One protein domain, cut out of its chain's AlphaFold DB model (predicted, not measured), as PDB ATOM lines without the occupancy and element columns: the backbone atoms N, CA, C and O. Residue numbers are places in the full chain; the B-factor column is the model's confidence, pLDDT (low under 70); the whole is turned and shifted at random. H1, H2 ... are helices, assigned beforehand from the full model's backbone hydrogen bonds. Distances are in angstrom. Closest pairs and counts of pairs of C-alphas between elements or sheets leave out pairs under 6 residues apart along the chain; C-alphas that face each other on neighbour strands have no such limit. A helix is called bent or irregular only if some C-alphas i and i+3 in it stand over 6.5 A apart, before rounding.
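What this domain is: This is residues 186 to 251 of the 271 residues of an uncharacterized protein of Paramuricea clavata (UniProt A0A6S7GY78). The picture is a long helical hairpin, H1 and H2 side by side and running opposite ways, with a short helix, H3, just past the far end of H2 and a loose tail that folds back to a last short helix, H4, which touches neither arm. The turn of the hairpin sticks out at one end with residues 208 to 215, of which 213 to 215 belong to H2, and the tail stands free at residues 237 to 244. The printed part has 66 residues with four named helices, in the order H1, H2, H3, H4, and no named strand; the class is all helix. The whole is only just compact, close to loose, with a radius of gyration of the C-alphas of 12.9 A, and its outline is a rod spanning 40 by 19 by 19 A.

How they stand to each other: Begin with the longest helix, H1, residues 186 to 205, and look across to H2, residues 213 to 228. They touch, with 15 pairs of C-alphas within 8 A, and the closest C-alphas are those of Gly 196 and Val 224, 5.1 A apart. Their lines stand at a shallow tilt of 23 degrees, opposite ways, and the two form a helical hairpin. Near residue 220 you meet a kink of 33 degrees in H2; the helix is neither bent nor irregular, but only just: C-alphas 222 and 225 are 6.3 A apart. Past H2 comes H3, residues 232 to 235, apart from H2 and only just apart from H1, at 8.0 A. H4, residues 245 to 250, is apart from H2 and H3, and only just apart from H1, at 8.4 A. In H1 and H4 every O i to N i+4 pair is within hydrogen-bond range, in H2 9 of 12 are, and H3 is too short for such a pair, while its one O i to N i+3 pair is not within range.

Where its parts are: Find C-alpha 186 at (307.028, 173.858, 349.991); from there H1 runs 28.2 A to C-alpha 205. H2 begins at C-alpha 213, (318.219, 185.431, 378.153), and runs 20.7 A to C-alpha 228. H3 measures 5.4 A, and H4 runs 8.8 A to C-alpha 250 at (308.738, 177.918, 370.627).

The domain as a whole: Look to Leu 209 and Ala 239 for the two C-alphas farthest apart, at 40.7 A. The printed part has no cut; the link from H2 to H3 is tight, and those from H1 to H2 and from H3 to H4 are short. The mean pLDDT of the printed part is 76.8, and the model's confidence is low, under 70, at residues 237 to 251; the mean of H4 is 41.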
ATOM      1  N   ASP A 186     306.319 174.913 349.255       88.62
ATOM      2  CA  ASP A 186     307.028 173.858 349.991       88.62
ATOM      3  C   ASP A 186     308.550 173.970 349.834       88.62
ATOM      4  O   ASP A 186     309.282 173.963 350.824       88.62
ATOM      5  N   ASP A 187     309.023 174.177 348.600       87.75
ATOM      6  CA  ASP A 187     310.442 174.396 348.290       87.75
ATOM      7  C   ASP A 187     311.004 175.616 349.037       87.75
ATOM      8  O   ASP A 187     312.105 175.572 349.602       87.75
ATOM      9  N   HIS A 188     310.250 176.722 349.039       92.69
ATOM     10  CA  HIS A 188     310.657 177.956 349.699       92.69
ATOM     11  C   HIS A 188     310.716 177.762 351.216       92.69
ATOM     12  O   HIS A 188     311.757 178.017 351.826       92.69
ATOM     13  N   VAL A 189     309.633 177.241 351.798       91.12
ATOM     14  CA  VAL A 189     309.481 176.962 353.230       91.12
ATOM     15  C   VAL A 189     310.571 176.012 353.715       91.12
ATOM     16  O   VAL A 189     311.205 176.285 354.738       91.12
ATOM     17  N   HIS A 190     310.843 174.934 352.980       89.31
ATOM     18  CA  HIS A 190     311.916 174.001 353.313       89.31
ATOM     19  C   HIS A 190     313.276 174.708 353.330       89.31
ATOM     20  O   HIS A 190     314.034 174.580 354.294       89.31
ATOM     21  N   THR A 191     313.554 175.525 352.312       91.19
ATOM     22  CA  THR A 191     314.824 176.252 352.184       91.19
ATOM     23  C   THR A 191     315.038 177.254 353.323       91.19
ATOM     24  O   THR A 191     316.098 177.252 353.956       91.19
ATOM     25  N   ILE A 192     314.047 178.102 353.625       91.25
ATOM     26  CA  ILE A 192     314.174 179.105 354.698       91.25
ATOM     27  C   ILE A 192     314.204 178.453 356.083       91.25
ATOM     28  O   ILE A 192     314.943 178.910 356.955       91.25
ATOM     29  N   THR A 193     313.482 177.344 356.274       88.25
ATOM     30  CA  THR A 193     313.498 176.578 357.529       88.25
ATOM     31  C   THR A 193     314.859 175.932 357.750       88.25
ATOM     32  O   THR A 193     315.418 176.046 358.840       88.25
ATOM     33  N   ALA A 194     315.443 175.313 356.721       88.00
ATOM     34  CA  ALA A 194     316.789 174.751 356.799       88.00
ATOM     35  C   ALA A 194     317.834 175.835 357.119       88.00
ATOM     36  O   ALA A 194     318.674 175.648 358.005       88.00
ATOM     37  N   LYS A 195     317.740 177.003 356.467       88.06
ATOM     38  CA  LYS A 195     318.610 178.158 356.740       88.06
ATOM     39  C   LYS A 195     318.460 178.660 358.180       88.06
ATOM     40  O   LYS A 195     319.464 178.866 358.865       88.06
ATOM     41  N   GLY A 196     317.223 178.815 358.649       88.81
ATOM     42  CA  GLY A 196     316.907 179.223 360.016       88.81
ATOM     43  C   GLY A 196     317.417 178.225 361.056       88.81
ATOM     44  O   GLY A 196     318.059 178.626 362.023       88.81
ATOM     45  N   ASN A 197     317.228 176.924 360.825       89.56
ATOM     46  CA  ASN A 197     317.713 175.863 361.710       89.56
ATOM     47  C   ASN A 197     319.240 175.814 361.782       89.56
ATOM     48  O   ASN A 197     319.787 175.639 362.870       89.56
ATOM     49  N   LYS A 198     319.939 176.024 360.660       89.50
ATOM     50  CA  LYS A 198     321.405 176.138 360.653       89.50
ATOM     51  C   LYS A 198     321.868 177.305 361.529       89.50
ATOM     52  O   LYS A 198     322.744 177.126 362.370       89.50
ATOM     53  N   MET A 199     321.250 178.478 361.372       86.44
ATOM     54  CA  MET A 199     321.562 179.658 362.188       86.44
ATOM     55  C   MET A 199     321.239 179.437 363.669       86.44
ATOM     56  O   MET A 199     322.042 179.771 364.537       86.44
ATOM     57  N   LEU A 200     320.103 178.805 363.965       87.19
ATOM     58  CA  LEU A 200     319.724 178.434 365.324       87.19
ATOM     59  C   LEU A 200     320.724 177.450 365.944       87.19
ATOM     60  O   LEU A 200     321.044 177.579 367.121       87.19
ATOM     61  N   GLY A 201     321.228 176.488 365.171       86.69
ATOM     62  CA  GLY A 201     322.270 175.560 365.609       86.69
ATOM     63  C   GLY A 201     323.562 176.282 365.991       86.69
ATOM     64  O   GLY A 201     324.085 176.055 367.081       86.69
ATOM     65  N   MET A 202     324.025 177.211 365.148       87.94
ATOM     66  CA  MET A 202     325.195 178.046 365.456       87.94
ATOM     67  C   MET A 202     324.969 178.883 366.720       87.94
ATOM     68  O   MET A 202     325.815 178.898 367.610       87.94
ATOM     69  N   LEU A 203     323.799 179.513 366.840       85.00
ATOM     70  CA  LEU A 203     323.436 180.314 368.005       85.00
ATOM     71  C   LEU A 203     323.401 179.465 369.288       85.00
ATOM     72  O   LEU A 203     323.981 179.862 370.297       85.00
ATOM     73  N   LYS A 204     322.811 178.264 369.241       85.19
ATOM     74  CA  LYS A 204     322.810 177.313 370.367       85.19
ATOM     75  C   LYS A 204     324.223 176.923 370.803       85.19
ATOM     76  O   LYS A 204     324.464 176.796 372.000       85.19
ATOM     77  N   GLY A 205     325.159 176.807 369.862       84.12
ATOM     78  CA  GLY A 205     326.574 176.566 370.160       84.12
ATOM     79  C   GLY A 205     327.224 177.659 371.018       84.12
ATOM     80  O   GLY A 205     328.148 177.374 371.771       84.12
ATOM     81  N   THR A 206     326.711 178.893 370.979       84.50
ATOM     82  CA  THR A 206     327.222 180.024 371.782       84.50
ATOM     83  C   THR A 206     326.581 180.141 373.169       84.50
ATOM     84  O   THR A 206     327.032 180.931 374.000       84.50
ATOM     85  N   TYR A 207     325.538 179.358 373.464       84.25
ATOM     86  CA  TYR A 207     324.796 179.450 374.726       84.25
ATOM     87  C   TYR A 207     325.617 179.203 375.994       84.25
ATOM     88  O   TYR A 207     325.300 179.856 376.992       84.25
ATOM     89  N   PRO A 208     326.660 178.347 376.002       85.06
ATOM     90  CA  PRO A 208     327.539 178.228 377.163       85.06
ATOM     91  C   PRO A 208     328.232 179.547 377.541       85.06
ATOM     92  O   PRO A 208     328.508 179.769 378.714       85.06
ATOM     93  N   LEU A 209     328.478 180.430 376.565       81.25
ATOM     94  CA  LEU A 209     329.156 181.718 376.763       81.25
ATOM     95  C   LEU A 209     328.172 182.872 376.988       81.25
ATOM     96  O   LEU A 209     328.467 183.828 377.698       81.25
ATOM     97  N   LEU A 210     326.987 182.793 376.386       77.94
ATOM     98  CA  LEU A 210     325.952 183.815 376.495       77.94
ATOM     99  C   LEU A 210     324.902 183.367 377.499       77.94
ATOM    100  O   LEU A 210     324.014 182.622 377.118       77.94
ATOM    101  N   THR A 211     324.956 183.803 378.756       79.31
ATOM    102  CA  THR A 211     323.996 183.387 379.803       79.31
ATOM    103  C   THR A 211     322.739 184.257 379.865       79.31
ATOM    104  O   THR A 211     321.691 183.801 380.319       79.31
ATOM    105  N   ASN A 212     322.813 185.492 379.365       86.19
ATOM    106  CA  ASN A 212     321.716 186.451 379.422       86.19
ATOM    107  C   ASN A 212     320.596 186.105 378.419       86.19
ATOM    108  O   ASN A 212     320.773 186.179 377.200       86.19
ATOM    109  N   THR A 213     319.411 185.782 378.941       86.12
ATOM    110  CA  THR A 213     318.219 185.431 378.153       86.12
ATOM    111  C   THR A 213     317.757 186.550 377.219       86.12
ATOM    112  O   THR A 213     317.349 186.265 376.093       86.12
ATOM    113  N   ALA A 214     317.851 187.817 377.630       83.38
ATOM    114  CA  ALA A 214     317.478 188.946 376.780       83.38
ATOM    115  C   ALA A 214     318.414 189.059 375.567       83.38
ATOM    116  O   ALA A 214     317.945 189.231 374.444       83.38
ATOM    117  N   VAL A 215     319.721 188.855 375.766       80.88
ATOM    118  CA  VAL A 215     320.708 188.834 374.672       80.88
ATOM    119  C   VAL A 215     320.441 187.668 373.720       80.88
ATOM    120  O   VAL A 215     320.374 187.869 372.507       80.88
ATOM    121  N   ARG A 216     320.196 186.461 374.249       84.50
ATOM    122  CA  ARG A 216     319.822 185.286 373.435       84.50
ATOM    123  C   ARG A 216     318.567 185.545 372.604       84.50
ATOM    124  O   ARG A 216     318.537 185.216 371.420       84.50
ATOM    125  N   ARG A 217     317.547 186.164 373.206       84.44
ATOM    126  CA  ARG A 217     316.302 186.533 372.523       84.44
ATOM    127  C   ARG A 217     316.566 187.527 371.397       84.44
ATOM    128  O   ARG A 217     316.080 187.309 370.291       84.44
ATOM    129  N   THR A 218     317.351 188.572 371.639       83.75
ATOM    130  CA  THR A 218     317.715 189.556 370.607       83.75
ATOM    131  C   THR A 218     318.457 188.903 369.443       83.75
ATOM    132  O   THR A 218     318.115 189.146 368.284       83.75
ATOM    133  N   LEU A 219     319.413 188.014 369.724       81.69
ATOM    134  CA  LEU A 219     320.138 187.265 368.692       81.69
ATOM    135  C   LEU A 219     319.212 186.335 367.902       81.69
ATOM    136  O   LEU A 219     319.266 186.300 366.676       81.69
ATOM    137  N   TYR A 220     318.307 185.625 368.574       87.44
ATOM    138  CA  TYR A 220     317.322 184.784 367.900       87.44
ATOM    139  C   TYR A 220     316.395 185.603 366.990       87.44
ATOM    140  O   TYR A 220     316.196 185.246 365.826       87.44
ATOM    141  N   LEU A 221     315.844 186.715 367.491       82.75
ATOM    142  CA  LEU A 221     314.937 187.570 366.724       82.75
ATOM    143  C   LEU A 221     315.630 188.179 365.495       82.75
ATOM    144  O   LEU A 221     315.045 188.208 364.413       82.75
ATOM    145  N   SER A 222     316.878 188.621 365.648       83.31
ATOM    146  CA  SER A 222     317.639 189.292 364.588       83.31
ATOM    147  C   SER A 222     318.265 188.341 363.567       83.31
ATOM    148  O   SER A 222     318.314 188.692 362.391       83.31
ATOM    149  N   LEU A 223     318.713 187.146 363.970       83.81
ATOM    150  CA  LEU A 223     319.457 186.227 363.096       83.81
ATOM    151  C   LEU A 223     318.608 185.075 362.554       83.81
ATOM    152  O   LEU A 223     318.810 184.645 361.420       83.81
ATOM    153  N   VAL A 224     317.679 184.552 363.359       86.94
ATOM    154  CA  VAL A 224     316.861 183.386 362.990       86.94
ATOM    155  C   VAL A 224     315.476 183.831 362.545       86.94
ATOM    156  O   VAL A 224     315.069 183.541 361.419       86.94
ATOM    157  N   LYS A 225     314.748 184.557 363.406       85.56
ATOM    158  CA  LYS A 225     313.359 184.941 363.122       85.56
ATOM    159  C   LYS A 225     313.274 185.835 361.890       85.56
ATOM    160  O   LYS A 225     312.434 185.555 361.049       85.56
ATOM    161  N   SER A 226     314.158 186.827 361.753       86.50
ATOM    162  CA  SER A 226     314.200 187.734 360.593       86.50
ATOM    163  C   SER A 226     314.277 186.998 359.248       86.50
ATOM    164  O   SER A 226     313.626 187.398 358.289       86.50
ATOM    165  N   GLN A 227     315.029 185.893 359.187       85.94
ATOM    166  CA  GLN A 227     315.190 185.081 357.980       85.94
ATOM    167  C   GLN A 227     313.918 184.288 357.666       85.94
ATOM    168  O   GLN A 227     313.515 184.206 356.511       85.94
ATOM    169  N   ILE A 228     313.290 183.706 358.692       87.56
ATOM    170  CA  ILE A 228     312.080 182.885 358.542       87.56
ATOM    171  C   ILE A 228     310.844 183.759 358.314       87.56
ATOM    172  O   ILE A 228     309.901 183.310 357.683       87.56
ATOM    173  N   SER A 229     310.818 184.990 358.826       86.94
ATOM    174  CA  SER A 229     309.676 185.899 358.681       86.94
ATOM    175  C   SER A 229     309.739 186.771 357.428       86.94
ATOM    176  O   SER A 229     308.848 187.586 357.207       86.94
ATOM    177  N   TYR A 230     310.801 186.660 356.634       89.75
ATOM    178  CA  TYR A 230     310.946 187.458 355.427       89.75
ATOM    179  C   TYR A 230     309.839 187.128 354.417       89.75
ATOM    180  O   TYR A 230     309.638 185.963 354.085       89.75
ATOM    181  N   ALA A 231     309.141 188.152 353.917       88.38
ATOM    182  CA  ALA A 231     308.095 188.045 352.894       88.38
ATOM    183  C   ALA A 231     306.940 187.068 353.220       88.38
ATOM    184  O   ALA A 231     306.295 186.551 352.307       88.38
ATOM    185  N   THR A 232     306.639 186.830 354.505       88.94
ATOM    186  CA  THR A 232     305.553 185.921 354.940       88.94
ATOM    187  C   THR A 232     304.189 186.267 354.354       88.94
ATOM    188  O   THR A 232     303.381 185.370 354.146       88.94
ATOM    189  N   GLU A 233     303.941 187.546 354.057       85.31
ATOM    190  CA  GLU A 233     302.739 188.039 353.364       85.31
ATOM    191  C   GLU A 233     302.484 187.300 352.036       85.31
ATOM    192  O   GLU A 233     301.339 187.085 351.649       85.31
ATOM    193  N   VAL A 234     303.557 186.883 351.353       86.62
ATOM    194  CA  VAL A 234     303.504 186.241 350.035       86.62
ATOM    195  C   VAL A 234     303.293 184.734 350.161       86.62
ATOM    196  O   VAL A 234     302.372 184.179 349.565       86.62
ATOM    197  N   TRP A 235     304.146 184.056 350.934       86.88
ATOM    198  CA  TRP A 235     304.211 182.589 350.951       86.88
ATOM    199  C   TRP A 235     303.490 181.935 352.140       86.88
ATOM    200  O   TRP A 235     303.327 180.716 352.170       86.88
ATOM    201  N   SER A 236     303.030 182.722 353.116       80.88
ATOM    202  CA  SER A 236     302.210 182.263 354.245       80.88
ATOM    203  C   SER A 236     301.075 183.255 354.555       80.88
ATOM    204  O   SER A 236     300.989 183.756 355.684       80.88
ATOM    205  N   PRO A 237     300.173 183.540 353.594       66.69
ATOM    206  CA  PRO A 237     299.018 184.392 353.848       66.69
ATOM    207  C   PRO A 237     298.163 183.814 354.994       66.69
ATOM    208  O   PRO A 237     298.111 182.591 355.146       66.69
ATOM    209  N   PRO A 238     297.448 184.639 355.785       55.06
ATOM    210  CA  PRO A 238     296.757 184.225 357.019       55.06
ATOM    211  C   PRO A 238     295.785 183.034 356.891       55.06
ATOM    212  O   PRO A 238     295.464 182.380 357.883       55.06
ATOM    213  N   ALA A 239     295.334 182.723 355.673       50.84
ATOM    214  CA  ALA A 239     294.508 181.560 355.357       50.84
ATOM    215  C   ALA A 239     295.271 180.213 355.381       50.84
ATOM    216  O   ALA A 239     294.646 179.155 355.479       50.84
ATOM    217  N   ILE A 240     296.609 180.223 355.327       48.88
ATOM    218  CA  ILE A 240     297.472 179.035 355.332       48.88
ATOM    219  C   ILE A 240     298.075 178.875 356.735       48.88
ATOM    220  O   ILE A 240     299.004 179.565 357.147       48.88
ATOM    221  N   LYS A 241     297.498 177.954 357.513       40.28
ATOM    222  CA  LYS A 241     297.884 177.630 358.897       40.28
ATOM    223  C   LYS A 241     299.329 177.105 358.967       40.28
ATOM    224  O   LYS A 241     299.555 175.898 358.924       40.28
ATOM    225  N   MET A 242     300.308 177.970 359.218       42.81
ATOM    226  CA  MET A 242     301.663 177.537 359.593       42.81
ATOM    227  C   MET A 242     301.743 177.201 361.097       42.81
ATOM    228  O   MET A 242     302.473 177.816 361.870       42.81
ATOM    229  N   ARG A 243     300.932 176.237 361.561       43.06
ATOM    230  CA  ARG A 243     300.761 175.966 363.004       43.06
ATOM    231  C   ARG A 243     301.804 174.997 363.593       43.06
ATOM    232  O   ARG A 243     301.879 174.884 364.809       43.06
ATOM    233  N   SER A 244     302.628 174.321 362.786       41.62
ATOM    234  CA  SER A 244     303.553 173.277 363.279       41.62
ATOM    235  C   SER A 244     305.017 173.721 363.425       41.62
ATOM    236  O   SER A 244     305.652 173.378 364.420       41.62
ATOM    237  N   MET A 245     305.568 174.517 362.499       41.69
ATOM    238  CA  MET A 245     306.990 174.913 362.554       41.69
ATOM    239  C   MET A 245     307.262 176.076 363.511       41.69
ATOM    240  O   MET A 245     308.212 175.996 364.286       41.69
ATOM    241  N   GLN A 246     306.400 177.100 363.552       40.44
ATOM    242  CA  GLN A 246     306.492 178.141 364.586       40.44
ATOM    243  C   GLN A 246     306.396 177.510 365.987       40.44
ATOM    244  O   GLN A 246     307.213 177.795 366.856       40.44
ATOM    245  N   TRP A 247     305.464 176.572 366.177       39.72
ATOM    246  CA  TRP A 247     305.217 175.907 367.458       39.72
ATOM    247  C   TRP A 247     306.404 175.076 367.967       39.72
ATOM    248  O   TRP A 247     306.740 175.142 369.149       39.72
ATOM    249  N   ASN A 248     307.088 174.337 367.088       41.41
ATOM    250  CA  ASN A 248     308.238 173.515 367.484       41.41
ATOM    251  C   ASN A 248     309.485 174.345 367.827       41.41
ATOM    252  O   ASN A 248     310.285 173.920 368.658       41.41
ATOM    253  N   VAL A 249     309.628 175.544 367.254       44.53
ATOM    254  CA  VAL A 249     310.707 176.474 367.622       44.53
ATOM    255  C   VAL A 249     310.426 177.146 368.976       44.53
ATOM    256  O   VAL A 249     311.351 177.327 369.763       44.53
ATOM    257  N   TYR A 250     309.156 177.407 369.309       39.91
ATOM    258  CA  TYR A 250     308.738 177.918 370.627       39.91
ATOM    259  C   TYR A 250     308.875 176.896 371.774       39.91
ATOM    260  O   TYR A 250     309.049 177.292 372.922       39.91
ATOM    261  N   LYS A 251     308.851 175.583 371.498       40.34
ATOM    262  CA  LYS A 251     309.059 174.534 372.522       40.34
ATOM    263  C   LYS A 251     310.517 174.349 372.968       40.34
ATOM    264  O   LYS A 251     310.774 173.551 373.865       40.34
TER     265      LYS A 251